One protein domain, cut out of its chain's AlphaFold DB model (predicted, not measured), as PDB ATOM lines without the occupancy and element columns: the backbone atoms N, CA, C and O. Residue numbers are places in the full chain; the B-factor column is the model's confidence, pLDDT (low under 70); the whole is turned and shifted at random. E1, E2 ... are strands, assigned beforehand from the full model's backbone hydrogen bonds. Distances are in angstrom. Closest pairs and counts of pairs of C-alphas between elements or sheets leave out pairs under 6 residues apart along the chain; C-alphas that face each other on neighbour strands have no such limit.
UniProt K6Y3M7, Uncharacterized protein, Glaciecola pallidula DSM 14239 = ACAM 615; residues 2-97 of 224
ATOM      1  N   VAL A   2     -20.970  52.635 -55.846       83.38
ATOM      2  CA  VAL A   2     -21.479  53.251 -57.073       83.38
ATOM      3  C   VAL A   2     -21.166  52.293 -58.218       83.38
ATOM      4  O   VAL A   2     -20.006  52.191 -58.598       83.38
ATOM      5  N   ASP A   3     -22.183  51.600 -58.735       86.00
ATOM      6  CA  ASP A   3     -22.087  50.867 -60.005       86.00
ATOM      7  C   ASP A   3     -22.016  51.904 -61.134       86.00
ATOM      8  O   ASP A   3     -22.955  52.677 -61.354       86.00
ATOM      9  N   SER A   4     -20.859  51.982 -61.778       87.12
ATOM     10  CA  SER A   4     -20.540  53.002 -62.775       87.12
ATOM     11  C   SER A   4     -20.773  52.519 -64.202       87.12
ATOM     12  O   SER A   4     -20.838  53.347 -65.114       87.12
ATOM     13  N   ASN A   5     -20.901  51.206 -64.414       90.00
ATOM     14  CA  ASN A   5     -21.041  50.604 -65.740       90.00
ATOM     15  C   ASN A   5     -22.433  49.974 -65.988       90.00
ATOM     16  O   ASN A   5     -22.758  49.638 -67.130       90.00
ATOM     17  N   GLY A   6     -23.280  49.898 -64.957       89.56
ATOM     18  CA  GLY A   6     -24.680  49.481 -65.003       89.56
ATOM     19  C   GLY A   6     -24.893  47.969 -65.068       89.56
ATOM     20  O   GLY A   6     -25.932  47.530 -65.574       89.56
ATOM     21  N   ASN A   7     -23.926  47.163 -64.626       90.81
ATOM     22  CA  ASN A   7     -23.996  45.704 -64.705       90.81
ATOM     23  C   ASN A   7     -24.542  45.026 -63.428       90.81
ATOM     24  O   ASN A   7     -24.676  43.796 -63.411       90.81
ATOM     25  N   ASN A   8     -24.920  45.804 -62.403       87.94
ATOM     26  CA  ASN A   8     -25.382  45.347 -61.087       87.94
ATOM     27  C   ASN A   8     -24.372  44.446 -60.347       87.94
ATOM     28  O   ASN A   8     -24.770  43.543 -59.605       87.94
ATOM     29  N   GLN A   9     -23.079  44.652 -60.569       89.94
ATOM     30  CA  GLN A   9     -21.984  44.000 -59.858       89.94
ATOM     31  C   GLN A   9     -20.947  45.055 -59.482       89.94
ATOM     32  O   GLN A   9     -20.928  46.129 -60.067       89.94
ATOM     33  N   TYR A  10     -20.110  44.752 -58.493       91.12
ATOM     34  CA  TYR A  10     -18.876  45.501 -58.295       91.12
ATOM     35  C   TYR A  10     -17.740  44.840 -59.079       91.12
ATOM     36  O   TYR A  10     -17.426  43.660 -58.864       91.12
ATOM     37  N   ASP A  11     -17.095  45.611 -59.944       92.31
ATOM     38  CA  ASP A  11     -15.912  45.221 -60.693       92.31
ATOM     39  C   ASP A  11     -14.874  46.355 -60.800       92.31
ATOM     40  O   ASP A  11     -15.009  47.442 -60.235       92.31
ATOM     41  N   ASP A  12     -13.778  46.084 -61.511       90.75
ATOM     42  CA  ASP A  12     -12.652  47.016 -61.627       90.75
ATOM     43  C   ASP A  12     -12.995  48.316 -62.391       90.75
ATOM     44  O   ASP A  12     -12.214  49.270 -62.360       90.75
ATOM     45  N   ALA A  13     -14.139  48.385 -63.083       91.94
ATOM     46  CA  ALA A  13     -14.607  49.587 -63.768       91.94
ATOM     47  C   ALA A  13     -15.422  50.523 -62.857       91.94
ATOM     48  O   ALA A  13     -15.661  51.673 -63.239       91.94
ATOM     49  N   ASP A  14     -15.806  50.078 -61.657       91.12
ATOM     50  CA  ASP A  14     -16.637  50.858 -60.733       91.12
ATOM     51  C   ASP A  14     -15.854  51.841 -59.869       91.12
ATOM     52  O   ASP A  14     -16.442  52.730 -59.256       91.12
ATOM     53  N   GLY A  15     -14.524  51.736 -59.854       91.12
ATOM     54  CA  GLY A  15     -13.627  52.608 -59.104       91.12
ATOM     55  C   GLY A  15     -12.867  51.866 -58.010       91.12
ATOM     56  O   GLY A  15     -12.883  50.648 -57.940       91.12
ATOM     57  N   LEU A  16     -12.150  52.613 -57.173       91.19
ATOM     58  CA  LEU A  16     -11.348  52.056 -56.079       91.19
ATOM     59  C   LEU A  16     -12.021  52.302 -54.727       91.19
ATOM     60  O   LEU A  16     -12.932  53.127 -54.611       91.19
ATOM     61  N   ALA A  17     -11.493  51.654 -53.689       92.25
ATOM     62  CA  ALA A  17     -11.829  51.938 -52.302       92.25
ATOM     63  C   ALA A  17     -11.730  53.444 -51.971       92.25
ATOM     64  O   ALA A  17     -10.810  54.171 -52.382       92.25
ATOM     65  N   ILE A  18     -12.699  53.915 -51.197       91.81
ATOM     66  CA  ILE A  18     -12.734  55.233 -50.571       91.81
ATOM     67  C   ILE A  18     -12.588  54.976 -49.076       91.81
ATOM     68  O   ILE A  18     -13.568  54.674 -48.401       91.81
ATOM     69  N   VAL A  19     -11.345  55.041 -48.602       88.81
ATOM     70  CA  VAL A  19     -10.984  54.774 -47.205       88.81
ATOM     71  C   VAL A  19     -11.644  55.806 -46.300       88.81
ATOM     72  O   VAL A  19     -11.424  57.006 -46.474       88.81
ATOM     73  N   ASP A  20     -12.396  55.326 -45.320       83.94
ATOM     74  CA  ASP A  20     -12.973  56.141 -44.263       83.94
ATOM     75  C   ASP A  20     -12.897  55.414 -42.916       83.94
ATOM     76  O   ASP A  20     -13.006  54.190 -42.846       83.94
ATOM     77  N   ASN A  21     -12.666  56.168 -41.841       74.31
ATOM     78  CA  ASN A  21     -12.437  55.627 -40.506       74.31
ATOM     79  C   ASN A  21     -13.643  55.725 -39.568       74.31
ATOM     80  O   ASN A  21     -13.504  55.430 -38.380       74.31
ATOM     81  N   ASP A  22     -14.824  56.086 -40.073       81.88
ATOM     82  CA  ASP A  22     -16.060  56.028 -39.297       81.88
ATOM     83  C   ASP A  22     -16.585  54.592 -39.154       81.88
ATOM     84  O   ASP A  22     -17.664  54.201 -39.612       81.88
ATOM     85  N   GLY A  23     -15.795  53.766 -38.473       88.62
ATOM     86  CA  GLY A  23     -16.232  52.437 -38.088       88.62
ATOM     87  C   GLY A  23     -17.293  52.437 -36.973       88.62
ATOM     88  O   GLY A  23     -17.911  51.393 -36.735       88.62
ATOM     89  N   SER A  24     -17.532  53.588 -36.332       92.19
ATOM     90  CA  SER A  24     -18.526  53.756 -35.263       92.19
ATOM     91  C   SER A  24     -19.960  53.727 -35.792       92.19
ATOM     92  O   SER A  24     -20.886  53.281 -35.115       92.19
ATOM     93  N   GLY A  25     -20.146  54.165 -37.042       91.19
ATOM     94  CA  GLY A  25     -21.450  54.291 -37.683       91.19
ATOM     95  C   GLY A  25     -22.243  55.523 -37.240       91.19
ATOM     96  O   GLY A  25     -23.467  55.529 -37.415       91.19
ATOM     97  N   PHE A  26     -21.595  56.528 -36.639       90.31
ATOM     98  CA  PHE A  26     -22.234  57.797 -36.277       90.31
ATOM     99  C   PHE A  26     -22.446  58.721 -37.473       90.31
ATOM    100  O   PHE A  26     -23.448  59.442 -37.518       90.31
ATOM    101  N   ASP A  27     -21.541  58.679 -38.442       87.00
ATOM    102  CA  ASP A  27     -21.603  59.478 -39.646       87.00
ATOM    103  C   ASP A  27     -22.112  58.633 -40.828       87.00
ATOM    104  O   ASP A  27     -22.075  57.402 -40.870       87.00
ATOM    105  N   LEU A  28     -22.683  59.325 -41.812       82.69
ATOM    106  CA  LEU A  28     -23.067  58.727 -43.084       82.69
ATOM    107  C   LEU A  28     -22.178  59.332 -44.159       82.69
ATOM    108  O   LEU A  28     -22.408  60.464 -44.589       82.69
ATOM    109  N   ILE A  29     -21.185  58.574 -44.615       81.94
ATOM    110  CA  ILE A  29     -20.333  59.011 -45.717       81.94
ATOM    111  C   ILE A  29     -20.961  58.615 -47.048       81.94
ATOM    112  O   ILE A  29     -21.248  57.448 -47.324       81.94
ATOM    113  N   LEU A  30     -21.160  59.621 -47.897       84.50
ATOM    114  CA  LEU A  30     -21.530  59.426 -49.291       84.50
ATOM    115  C   LEU A  30     -20.258  59.304 -50.144       84.50
ATOM    116  O   LEU A  30     -19.302  60.052 -49.924       84.50
ATOM    117  N   PRO A  31     -20.229  58.405 -51.141       85.62
ATOM    118  CA  PRO A  31     -19.081  58.269 -52.029       85.62
ATOM    119  C   PRO A  31     -18.867  59.557 -52.830       85.62
ATOM    120  O   PRO A  31     -19.717  59.968 -53.615       85.62
ATOM    121  N   ALA A  32     -17.706  60.189 -52.641       85.94
ATOM    122  CA  ALA A  32     -17.326  61.417 -53.349       85.94
ATOM    123  C   ALA A  32     -16.909  61.177 -54.816       85.94
ATOM    124  O   ALA A  32     -16.721  62.124 -55.578       85.94
ATOM    125  N   ARG A  33     -16.720  59.913 -55.203       90.50
ATOM    126  CA  ARG A  33     -16.300  59.453 -56.533       90.50
ATOM    127  C   ARG A  33     -16.813  58.024 -56.776       90.50
ATOM    128  O   ARG A  33     -17.225  57.387 -55.806       90.50
ATOM    129  N   PRO A  34     -16.771  57.512 -58.021       90.75
ATOM    130  CA  PRO A  34     -16.962  56.089 -58.301       90.75
ATOM    131  C   PRO A  34     -16.136  55.190 -57.372       90.75
ATOM    132  O   PRO A  34     -14.966  55.489 -57.105       90.75
ATOM    133  N   GLY A  35     -16.761  54.130 -56.866       90.56
ATOM    134  CA  GLY A  35     -16.141  53.131 -56.001       90.56
ATOM    135  C   GLY A  35     -17.047  52.712 -54.843       90.56
ATOM    136  O   GLY A  35     -18.282  52.780 -54.903       90.56
ATOM    137  N   PHE A  36     -16.428  52.297 -53.744       90.19
ATOM    138  CA  PHE A  36     -17.113  51.912 -52.513       90.19
ATOM    139  C   PHE A  36     -16.463  52.576 -51.301       90.19
ATOM    140  O   PHE A  36     -15.272  52.875 -51.319       90.19
ATOM    141  N   ILE A  37     -17.263  52.840 -50.265       91.12
ATOM    142  CA  ILE A  37     -16.726  53.287 -48.980       91.12
ATOM    143  C   ILE A  37     -16.137  52.059 -48.303       91.12
ATOM    144  O   ILE A  37     -16.852  51.081 -48.085       91.12
ATOM    145  N   ASP A  38     -14.847  52.128 -48.021       90.94
ATOM    146  CA  ASP A  38     -14.098  51.103 -47.321       90.94
ATOM    147  C   ASP A  38     -13.932  51.553 -45.875       90.94
ATOM    148  O   ASP A  38     -13.392  52.627 -45.604       90.94
ATOM    149  N   LEU A  39     -14.466  50.756 -44.961       90.50
ATOM    150  CA  LEU A  39     -14.551  51.084 -43.550       90.50
ATOM    151  C   LEU A  39     -13.806  50.028 -42.742       90.50
ATOM    152  O   LEU A  39     -13.790  48.856 -43.107       90.50
ATOM    153  N   SER A  40     -13.260  50.430 -41.596       91.25
ATOM    154  CA  SER A  40     -12.728  49.484 -40.617       91.25
ATOM    155  C   SER A  40     -13.824  48.538 -40.116       91.25
ATOM    156  O   SER A  40     -15.024  48.755 -40.352       91.25
ATOM    157  N   GLU A  41     -13.446  47.566 -39.292       91.50
ATOM    158  CA  GLU A  41     -14.418  46.776 -38.536       91.50
ATOM    159  C   GLU A  41     -15.401  47.650 -37.748       91.50
ATOM    160  O   GLU A  41     -15.149  48.829 -37.469       91.50
ATOM    161  N   ALA A  42     -16.570  47.091 -37.441       92.31
ATOM    162  CA  ALA A  42     -17.581  47.773 -36.642       92.31
ATOM    163  C   ALA A  42     -17.150  47.846 -35.196       92.31
ATOM    164  O   ALA A  42     -16.813  46.829 -34.612       92.31
ATOM    165  N   TRP A  43     -17.187  49.039 -34.619       93.25
ATOM    166  CA  TRP A  43     -16.859  49.256 -33.220       93.25
ATOM    167  C   TRP A  43     -17.889  50.169 -32.573       93.25
ATOM    168  O   TRP A  43     -18.602  50.912 -33.246       93.25
ATOM    169  N   ARG A  44     -18.027  50.036 -31.258       93.00
ATOM    170  CA  ARG A  44     -18.870  50.912 -30.455       93.00
ATOM    171  C   ARG A  44     -18.049  52.088 -29.961       93.00
ATOM    172  O   ARG A  44     -17.100  51.863 -29.226       93.00
ATOM    173  N   ASP A  45     -18.475  53.291 -30.315       92.62
ATOM    174  CA  ASP A  45     -17.948  54.536 -29.760       92.62
ATOM    175  C   ASP A  45     -18.704  54.869 -28.465       92.62
ATOM    176  O   ASP A  45     -19.788  55.457 -28.483       92.62
ATOM    177  N   ASP A  46     -18.184  54.377 -27.342       91.00
ATOM    178  CA  ASP A  46     -18.882  54.365 -26.050       91.00
ATOM    179  C   ASP A  46     -18.789  55.704 -25.310       91.00
ATOM    180  O   ASP A  46     -19.580  55.970 -24.400       91.00
ATOM    181  N   ASN A  47     -17.825  56.541 -25.679       90.62
ATOM    182  CA  ASN A  47     -17.657  57.887 -25.137       90.62
ATOM    183  C   ASN A  47     -18.035  58.988 -26.145       90.62
ATOM    184  O   ASN A  47     -17.880  60.168 -25.822       90.62
ATOM    185  N   GLU A  48     -18.563  58.601 -27.312       89.94
ATOM    186  CA  GLU A  48     -19.064  59.478 -28.374       89.94
ATOM    187  C   GLU A  48     -17.989  60.454 -28.901       89.94
ATOM    188  O   GLU A  48     -18.288  61.600 -29.259       89.94
ATOM    189  N   ASN A  49     -16.715  60.034 -28.917       91.12
ATOM    190  CA  ASN A  49     -15.575  60.880 -29.291       91.12
ATOM    191  C   ASN A  49     -15.132  60.730 -30.763       91.12
ATOM    192  O   ASN A  49     -14.254  61.478 -31.208       91.12
ATOM    193  N   ARG A  50     -15.749  59.814 -31.522       90.06
ATOM    194  CA  ARG A  50     -15.428  59.443 -32.913       90.06
ATOM    195  C   ARG A  50     -14.036  58.836 -33.126       90.06
ATOM    196  O   ARG A  50     -13.477  58.927 -34.221       90.06
ATOM    197  N   VAL A  51     -13.458  58.217 -32.105       91.06
ATOM    198  CA  VAL A  51     -12.148  57.563 -32.149       91.06
ATOM    199  C   VAL A  51     -12.224  56.206 -31.465       91.06
ATOM    200  O   VAL A  51     -12.589  56.111 -30.305       91.06
ATOM    201  N   LYS A  52     -11.782  55.159 -32.171       92.12
ATOM    202  CA  LYS A  52     -11.715  53.813 -31.608       92.12
ATOM    203  C   LYS A  52     -10.706  53.768 -30.463       92.12
ATOM    204  O   LYS A  52      -9.493  53.817 -30.695       92.12
ATOM    205  N   ASP A  53     -11.199  53.575 -29.249       93.88
ATOM    206  CA  ASP A  53     -10.401  53.432 -28.041       93.88
ATOM    207  C   ASP A  53     -10.032  51.962 -27.752       93.88
ATOM    208  O   ASP A  53     -10.560  50.989 -28.305       93.88
ATOM    209  N   GLY A  54      -9.031  51.757 -26.894       92.50
ATOM    210  CA  GLY A  54      -8.511  50.418 -26.586       92.50
ATOM    211  C   GLY A  54      -9.511  49.513 -25.854       92.50
ATOM    212  O   GLY A  54      -9.437  48.295 -25.982       92.50
ATOM    213  N   ASN A  55     -10.435  50.106 -25.101       91.75
ATOM    214  CA  ASN A  55     -11.450  49.433 -24.286       91.75
ATOM    215  C   ASN A  55     -12.790  49.229 -25.011       91.75
ATOM    216  O   ASN A  55     -13.704  48.648 -24.427       91.75
ATOM    217  N   GLU A  56     -12.915  49.698 -26.248       94.56
ATOM    218  CA  GLU A  56     -14.153  49.610 -27.011       94.56
ATOM    219  C   GLU A  56     -14.311  48.266 -27.713       94.56
ATOM    220  O   GLU A  56     -13.363  47.677 -28.245       94.56
ATOM    221  N   ILE A  57     -15.550  47.782 -27.702       93.12
ATOM    222  CA  ILE A  57     -15.934  46.520 -28.324       93.12
ATOM    223  C   ILE A  57     -15.987  46.730 -29.834       93.12
ATOM    224  O   ILE A  57     -16.634  47.663 -30.312       93.12
ATOM    225  N   PHE A  58     -15.372  45.814 -30.575       93.81
ATOM    226  CA  PHE A  58     -15.511  45.711 -32.020       93.81
ATOM    227  C   PHE A  58     -16.085  44.348 -32.417       93.81
ATOM    228  O   PHE A  58     -16.054  43.388 -31.644       93.81
ATOM    229  N   LEU A  59     -16.676  44.294 -33.603       91.38
ATOM    230  CA  LEU A  59     -17.131  43.076 -34.245       91.38
ATOM    231  C   LEU A  59     -15.994  42.565 -35.124       91.38
ATOM    232  O   LEU A  59     -15.726  43.140 -36.174       91.38
ATOM    233  N   ASP A  60     -15.350  41.507 -34.644       90.06
ATOM    234  CA  ASP A  60     -14.270  40.799 -35.325       90.06
ATOM    235  C   ASP A  60     -14.852  39.904 -36.427       90.06
ATOM    236  O   ASP A  60     -15.450  38.858 -36.145       90.06
ATOM    237  N   PHE A  61     -14.746  40.345 -37.679       83.31
ATOM    238  CA  PHE A  61     -15.353  39.637 -38.811       83.31
ATOM    239  C   PHE A  61     -14.410  38.620 -39.449       83.31
ATOM    240  O   PHE A  61     -14.879  37.665 -40.071       83.31
ATOM    241  N   ASP A  62     -13.101  38.791 -39.272       84.94
ATOM    242  CA  ASP A  62     -12.086  37.882 -39.803       84.94
ATOM    243  C   ASP A  62     -11.547  36.886 -38.760       84.94
ATOM    244  O   ASP A  62     -10.752  36.005 -39.090       84.94
ATOM    245  N   SER A  63     -12.056  36.953 -37.524       88.25
ATOM    246  CA  SER A  63     -11.646  36.122 -36.387       88.25
ATOM    247  C   SER A  63     -10.160  36.264 -36.038       88.25
ATOM    248  O   SER A  63      -9.547  35.318 -35.527       88.25
ATOM    249  N   SER A  64      -9.557  37.420 -36.324       90.75
ATOM    250  CA  SER A  64      -8.151  37.699 -36.013       90.75
ATOM    251  C   SER A  64      -7.906  37.971 -34.525       90.75
ATOM    252  O   SER A  64      -6.761  37.925 -34.062       90.75
ATOM    253  N   GLY A  65      -8.960  38.251 -33.756       91.38
ATOM    254  CA  GLY A  65      -8.892  38.661 -32.356       91.38
ATOM    255  C   GLY A  65      -8.354  40.079 -32.159       91.38
ATOM    256  O   GLY A  65      -8.042  40.456 -31.028       91.38
ATOM    257  N   SER A  66      -8.201  40.855 -33.234       92.38
ATOM    258  CA  SER A  66      -7.677  42.221 -33.229       92.38
ATOM    259  C   SER A  66      -8.568  43.133 -34.062       92.38
ATOM    260  O   SER A  66      -9.245  42.670 -34.963       92.38
ATOM    261  N   PHE A  67      -8.572  44.426 -33.736       92.81
ATOM    262  CA  PHE A  67      -9.317  45.408 -34.516       92.81
ATOM    263  C   PHE A  67      -8.594  45.692 -35.829       92.81
ATOM    264  O   PHE A  67      -7.442  46.149 -35.809       92.81
ATOM    265  N   ASN A  68      -9.298  45.501 -36.941       90.75
ATOM    266  CA  ASN A  68      -8.730  45.670 -38.268       90.75
ATOM    267  C   ASN A  68      -9.193  46.976 -38.924       90.75
ATOM    268  O   ASN A  68     -10.369  47.353 -38.920       90.75
ATOM    269  N   ALA A  69      -8.217  47.683 -39.496       91.00
ATOM    270  CA  ALA A  69      -8.461  48.835 -40.351       91.00
ATOM    271  C   ALA A  69      -8.981  48.391 -41.733       91.00
ATOM    272  O   ALA A  69      -9.119  47.204 -42.023       91.00
ATOM    273  N   GLN A  70      -9.248  49.374 -42.582       91.88
ATOM    274  CA  GLN A  70      -9.659  49.224 -43.977       91.88
ATOM    275  C   GLN A  70      -8.648  48.369 -44.762       91.88
ATOM    276  O   GLN A  70      -7.437  48.486 -44.547       91.88
ATOM    277  N   ASN A  71      -9.125  47.537 -45.691       90.62
ATOM    278  CA  ASN A  71      -8.289  46.577 -46.430       90.62
ATOM    279  C   ASN A  71      -8.204  46.857 -47.946       90.62
ATOM    280  O   ASN A  71      -7.441  46.196 -48.650       90.62
ATOM    281  N   GLY A  72      -8.946  47.842 -48.450       92.12
ATOM    282  CA  GLY A  72      -9.016  48.205 -49.862       92.12
ATOM    283  C   GLY A  72      -9.894  47.287 -50.712       92.12
ATOM    284  O   GLY A  72      -9.895  47.441 -51.935       92.12
ATOM    285  N   LEU A  73     -10.621  46.346 -50.106       91.94
ATOM    286  CA  LEU A  73     -11.414  45.324 -50.782       91.94
ATOM    287  C   LEU A  73     -12.910  45.527 -50.532       91.94
ATOM    288  O   LEU A  73     -13.346  45.916 -49.454       91.94
ATOM    289  N   PHE A  74     -13.712  45.249 -51.553       91.50
ATOM    290  CA  PHE A  74     -15.159  45.316 -51.454       91.50
ATOM    291  C   PHE A  74     -15.696  44.053 -50.780       91.50
ATOM    292  O   PHE A  74     -15.685  42.971 -51.376       91.50
ATOM    293  N   ASP A  75     -16.192  44.212 -49.553       88.69
ATOM    294  CA  ASP A  75     -16.864  43.160 -48.796       88.69
ATOM    295  C   ASP A  75     -18.379  43.158 -49.084       88.69
ATOM    296  O   ASP A  75     -19.168  43.940 -48.532       88.69
ATOM    297  N   GLY A  76     -18.814  42.266 -49.973       87.50
ATOM    298  CA  GLY A  76     -20.230  42.103 -50.269       87.50
ATOM    299  C   GLY A  76     -20.568  41.116 -51.380       87.50
ATOM    300  O   GLY A  76     -19.694  40.594 -52.076       87.50
ATOM    301  N   PRO A  77     -21.867  40.818 -51.547       85.12
ATOM    302  CA  PRO A  77     -22.323  39.962 -52.626       85.12
ATOM    303  C   PRO A  77     -22.108  40.653 -53.979       85.12
ATOM    304  O   PRO A  77     -22.053  41.877 -54.062       85.12
ATOM    305  N   GLN A  78     -22.063  39.857 -55.050       87.69
ATOM    306  CA  GLN A  78     -21.986  40.354 -56.434       87.69
ATOM    307  C   GLN A  78     -20.701  41.140 -56.750       87.69
ATOM    308  O   GLN A  78     -20.742  42.156 -57.434       87.69
ATOM    309  N   CYS A  79     -19.558  40.633 -56.289       91.38
ATOM    310  CA  CYS A  79     -18.237  41.146 -56.639       91.38
ATOM    311  C   CYS A  79     -17.531  40.211 -57.633       91.38
ATOM    312  O   CYS A  79     -17.449  39.006 -57.380       91.38
ATOM    313  N   THR A  80     -17.024  40.744 -58.747       90.94
ATOM    314  CA  THR A  80     -16.308  39.963 -59.781       90.94
ATOM    315  C   THR A  80     -14.979  40.578 -60.246       90.94
ATOM    316  O   THR A  80     -14.336  40.030 -61.143       90.94
ATOM    317  N   GLY A  81     -14.537  41.672 -59.617       86.31
ATOM    318  CA  GLY A  81     -13.262  42.342 -59.891       86.31
ATOM    319  C   GLY A  81     -12.050  41.819 -59.107       86.31
ATOM    320  O   GLY A  81     -12.113  40.863 -58.335       86.31
ATOM    321  N   SER A  82     -10.918  42.494 -59.295       90.06
ATOM    322  CA  SER A  82      -9.661  42.237 -58.581       90.06
ATOM    323  C   SER A  82      -9.677  42.716 -57.126       90.06
ATOM    324  O   SER A  82      -8.941  42.190 -56.295       90.06
ATOM    325  N   SER A  83     -10.532  43.693 -56.813       90.25
ATOM    326  CA  SER A  83     -10.669  44.291 -55.476       90.25
ATOM    327  C   SER A  83     -11.810  43.661 -54.668       90.25
ATOM    328  O   SER A  83     -12.466  44.350 -53.894       90.25
ATOM    329  N   CYS A  84     -12.087  42.372 -54.868       91.81
ATOM    330  CA  CYS A  84     -13.103  41.646 -54.107       91.81
ATOM    331  C   CYS A  84     -12.555  41.123 -52.783       91.81
ATOM    332  O   CYS A  84     -11.512  40.467 -52.753       91.81
ATOM    333  N   GLY A  85     -13.287  41.394 -51.706       90.75
ATOM    334  CA  GLY A  85     -13.021  40.882 -50.369       90.75
ATOM    335  C   GLY A  85     -13.934  39.709 -50.021       90.75
ATOM    336  O   GLY A  85     -14.186  38.810 -50.827       90.75
ATOM    337  N   ASN A  86     -14.434  39.722 -48.793       85.31
ATOM    338  CA  ASN A  86     -15.400  38.768 -48.279       85.31
ATOM    339  C   ASN A  86     -16.769  38.926 -48.952       85.31
ATOM    340  O   ASN A  86     -17.151  39.982 -49.444       85.31
ATOM    341  N   THR A  87     -17.572  37.864 -48.937       83.19
ATOM    342  CA  THR A  87     -18.921  37.883 -49.531       83.19
ATOM    343  C   THR A  87     -20.005  38.391 -48.575       83.19
ATOM    344  O   THR A  87     -21.172  38.479 -48.958       83.19
ATOM    345  N   SER A  88     -19.660  38.657 -47.314       82.38
ATOM    346  CA  SER A  88     -20.579  39.147 -46.284       82.38
ATOM    347  C   SER A  88     -20.603  40.669 -46.249       82.38
ATOM    348  O   SER A  88     -19.559  41.309 -46.240       82.38
ATOM    349  N   THR A  89     -21.800  41.245 -46.158       83.25
ATOM    350  CA  THR A  89     -21.982  42.687 -45.962       83.25
ATOM    351  C   THR A  89     -22.480  42.967 -44.556       83.25
ATOM    352  O   THR A  89     -23.446  42.355 -44.095       83.25
ATOM    353  N   HIS A  90     -21.868  43.956 -43.910       83.12
ATOM    354  CA  HIS A  90     -22.290  44.457 -42.611       83.12
ATOM    355  C   HIS A  90     -22.927  45.834 -42.762       83.12
ATOM    356  O   HIS A  90     -22.327  46.764 -43.297       83.12
ATOM    357  N   VAL A  91     -24.160  45.962 -42.277       85.50
ATOM    358  CA  VAL A  91     -24.886  47.233 -42.245       85.50
ATOM    359  C   VAL A  91     -24.894  47.731 -40.808       85.50
ATOM    360  O   VAL A  91     -25.363  47.030 -39.913       85.50
ATOM    361  N   ARG A  92     -24.380  48.942 -40.590       86.12
ATOM    362  CA  ARG A  92     -24.293  49.575 -39.269       86.12
ATOM    363  C   ARG A  92     -24.804  51.007 -39.308       86.12
ATOM    364  O   ARG A  92     -24.700  51.685 -40.327       86.12
ATOM    365  N   ARG A  93     -25.349  51.440 -38.174       89.12
ATOM    366  CA  ARG A  93     -25.656  52.831 -37.845       89.12
ATOM    367  C   ARG A  93     -25.745  52.950 -36.328       89.12
ATOM    368  O   ARG A  93     -26.470  52.174 -35.705       89.12
ATOM    369  N   ALA A  94     -25.041  53.913 -35.757       90.12
ATOM    370  CA  ALA A  94     -25.140  54.250 -34.349       90.12
ATOM    371  C   ALA A  94     -26.302  55.224 -34.109       90.12
ATOM    372  O   ALA A  94     -26.650  56.054 -34.954       90.12
ATOM    373  N   GLN A  95     -26.928  55.102 -32.941       87.19
ATOM    374  CA  GLN A  95     -27.984  55.997 -32.485       87.19
ATOM    375  C   GLN A  95     -27.816  56.231 -30.988       87.19
ATOM    376  O   GLN A  95     -27.881  55.288 -30.202       87.19
ATOM    377  N   VAL A  96     -27.670  57.497 -30.593       84.12
ATOM    378  CA  VAL A  96     -27.686  57.888 -29.180       84.12
ATOM    379  C   VAL A  96     -29.126  57.886 -28.677       84.12
ATOM    380  O   VAL A  96     -30.003  58.502 -29.295       84.12
ATOM    381  N   ILE A  97     -29.366  57.202 -27.557       83.75
ATOM    382  CA  ILE A  97     -30.638  57.213 -26.829       83.75
ATOM    383  C   ILE A  97     -30.391  57.864 -25.471       83.75
ATOM    384  O   ILE A  97     -29.687  57.313 -24.630       83.75
TER     385      ILE A  97
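AT A GLANCE: This is residues 2 to 97 of the 224 residues of an uncharacterized protein of Glaciecola pallidula DSM 14239 = ACAM 615 (UniProt K6Y3M7). What shows first? Little regular structure shows: an only just elongated body of loops, with two short strands, E1 then E2, side by side as a small parallel sheet. What is its make-up? Of 96 printed residues, 10 are in named strands; the class is all strand, with no named helix. How large is it? It is compact, radius of gyration of the C-alphas 14.1 A, spanning 41 by 27 by 19 A.

IN THESE COORDINATES: Where is E1? Residues 16 to 20, 12.6 A long, begin at C-alpha 16 (-11.348, 52.056, -56.079). Where is E2? Residues 35 to 39, 12.7 A long, end at C-alpha 39 (-14.551, 51.084, -43.550).

HOW THE PARTS SIT: How do E1 and E2 stand? They are parallel neighbours at 33 degrees; N 18 and O 36, 2.8 A apart, are within hydrogen-bond range. What else pairs? Residues 42 to 43 pair with 58 to 59, antiparallel.

THE WHOLE: Which stretches are long? E1 to E2 is a long link of 14 residues; residues 40 to 97 hold no named element. Is anything cut or uncertain? The printed part has no cut, and no printed residue is under pLDDT 70.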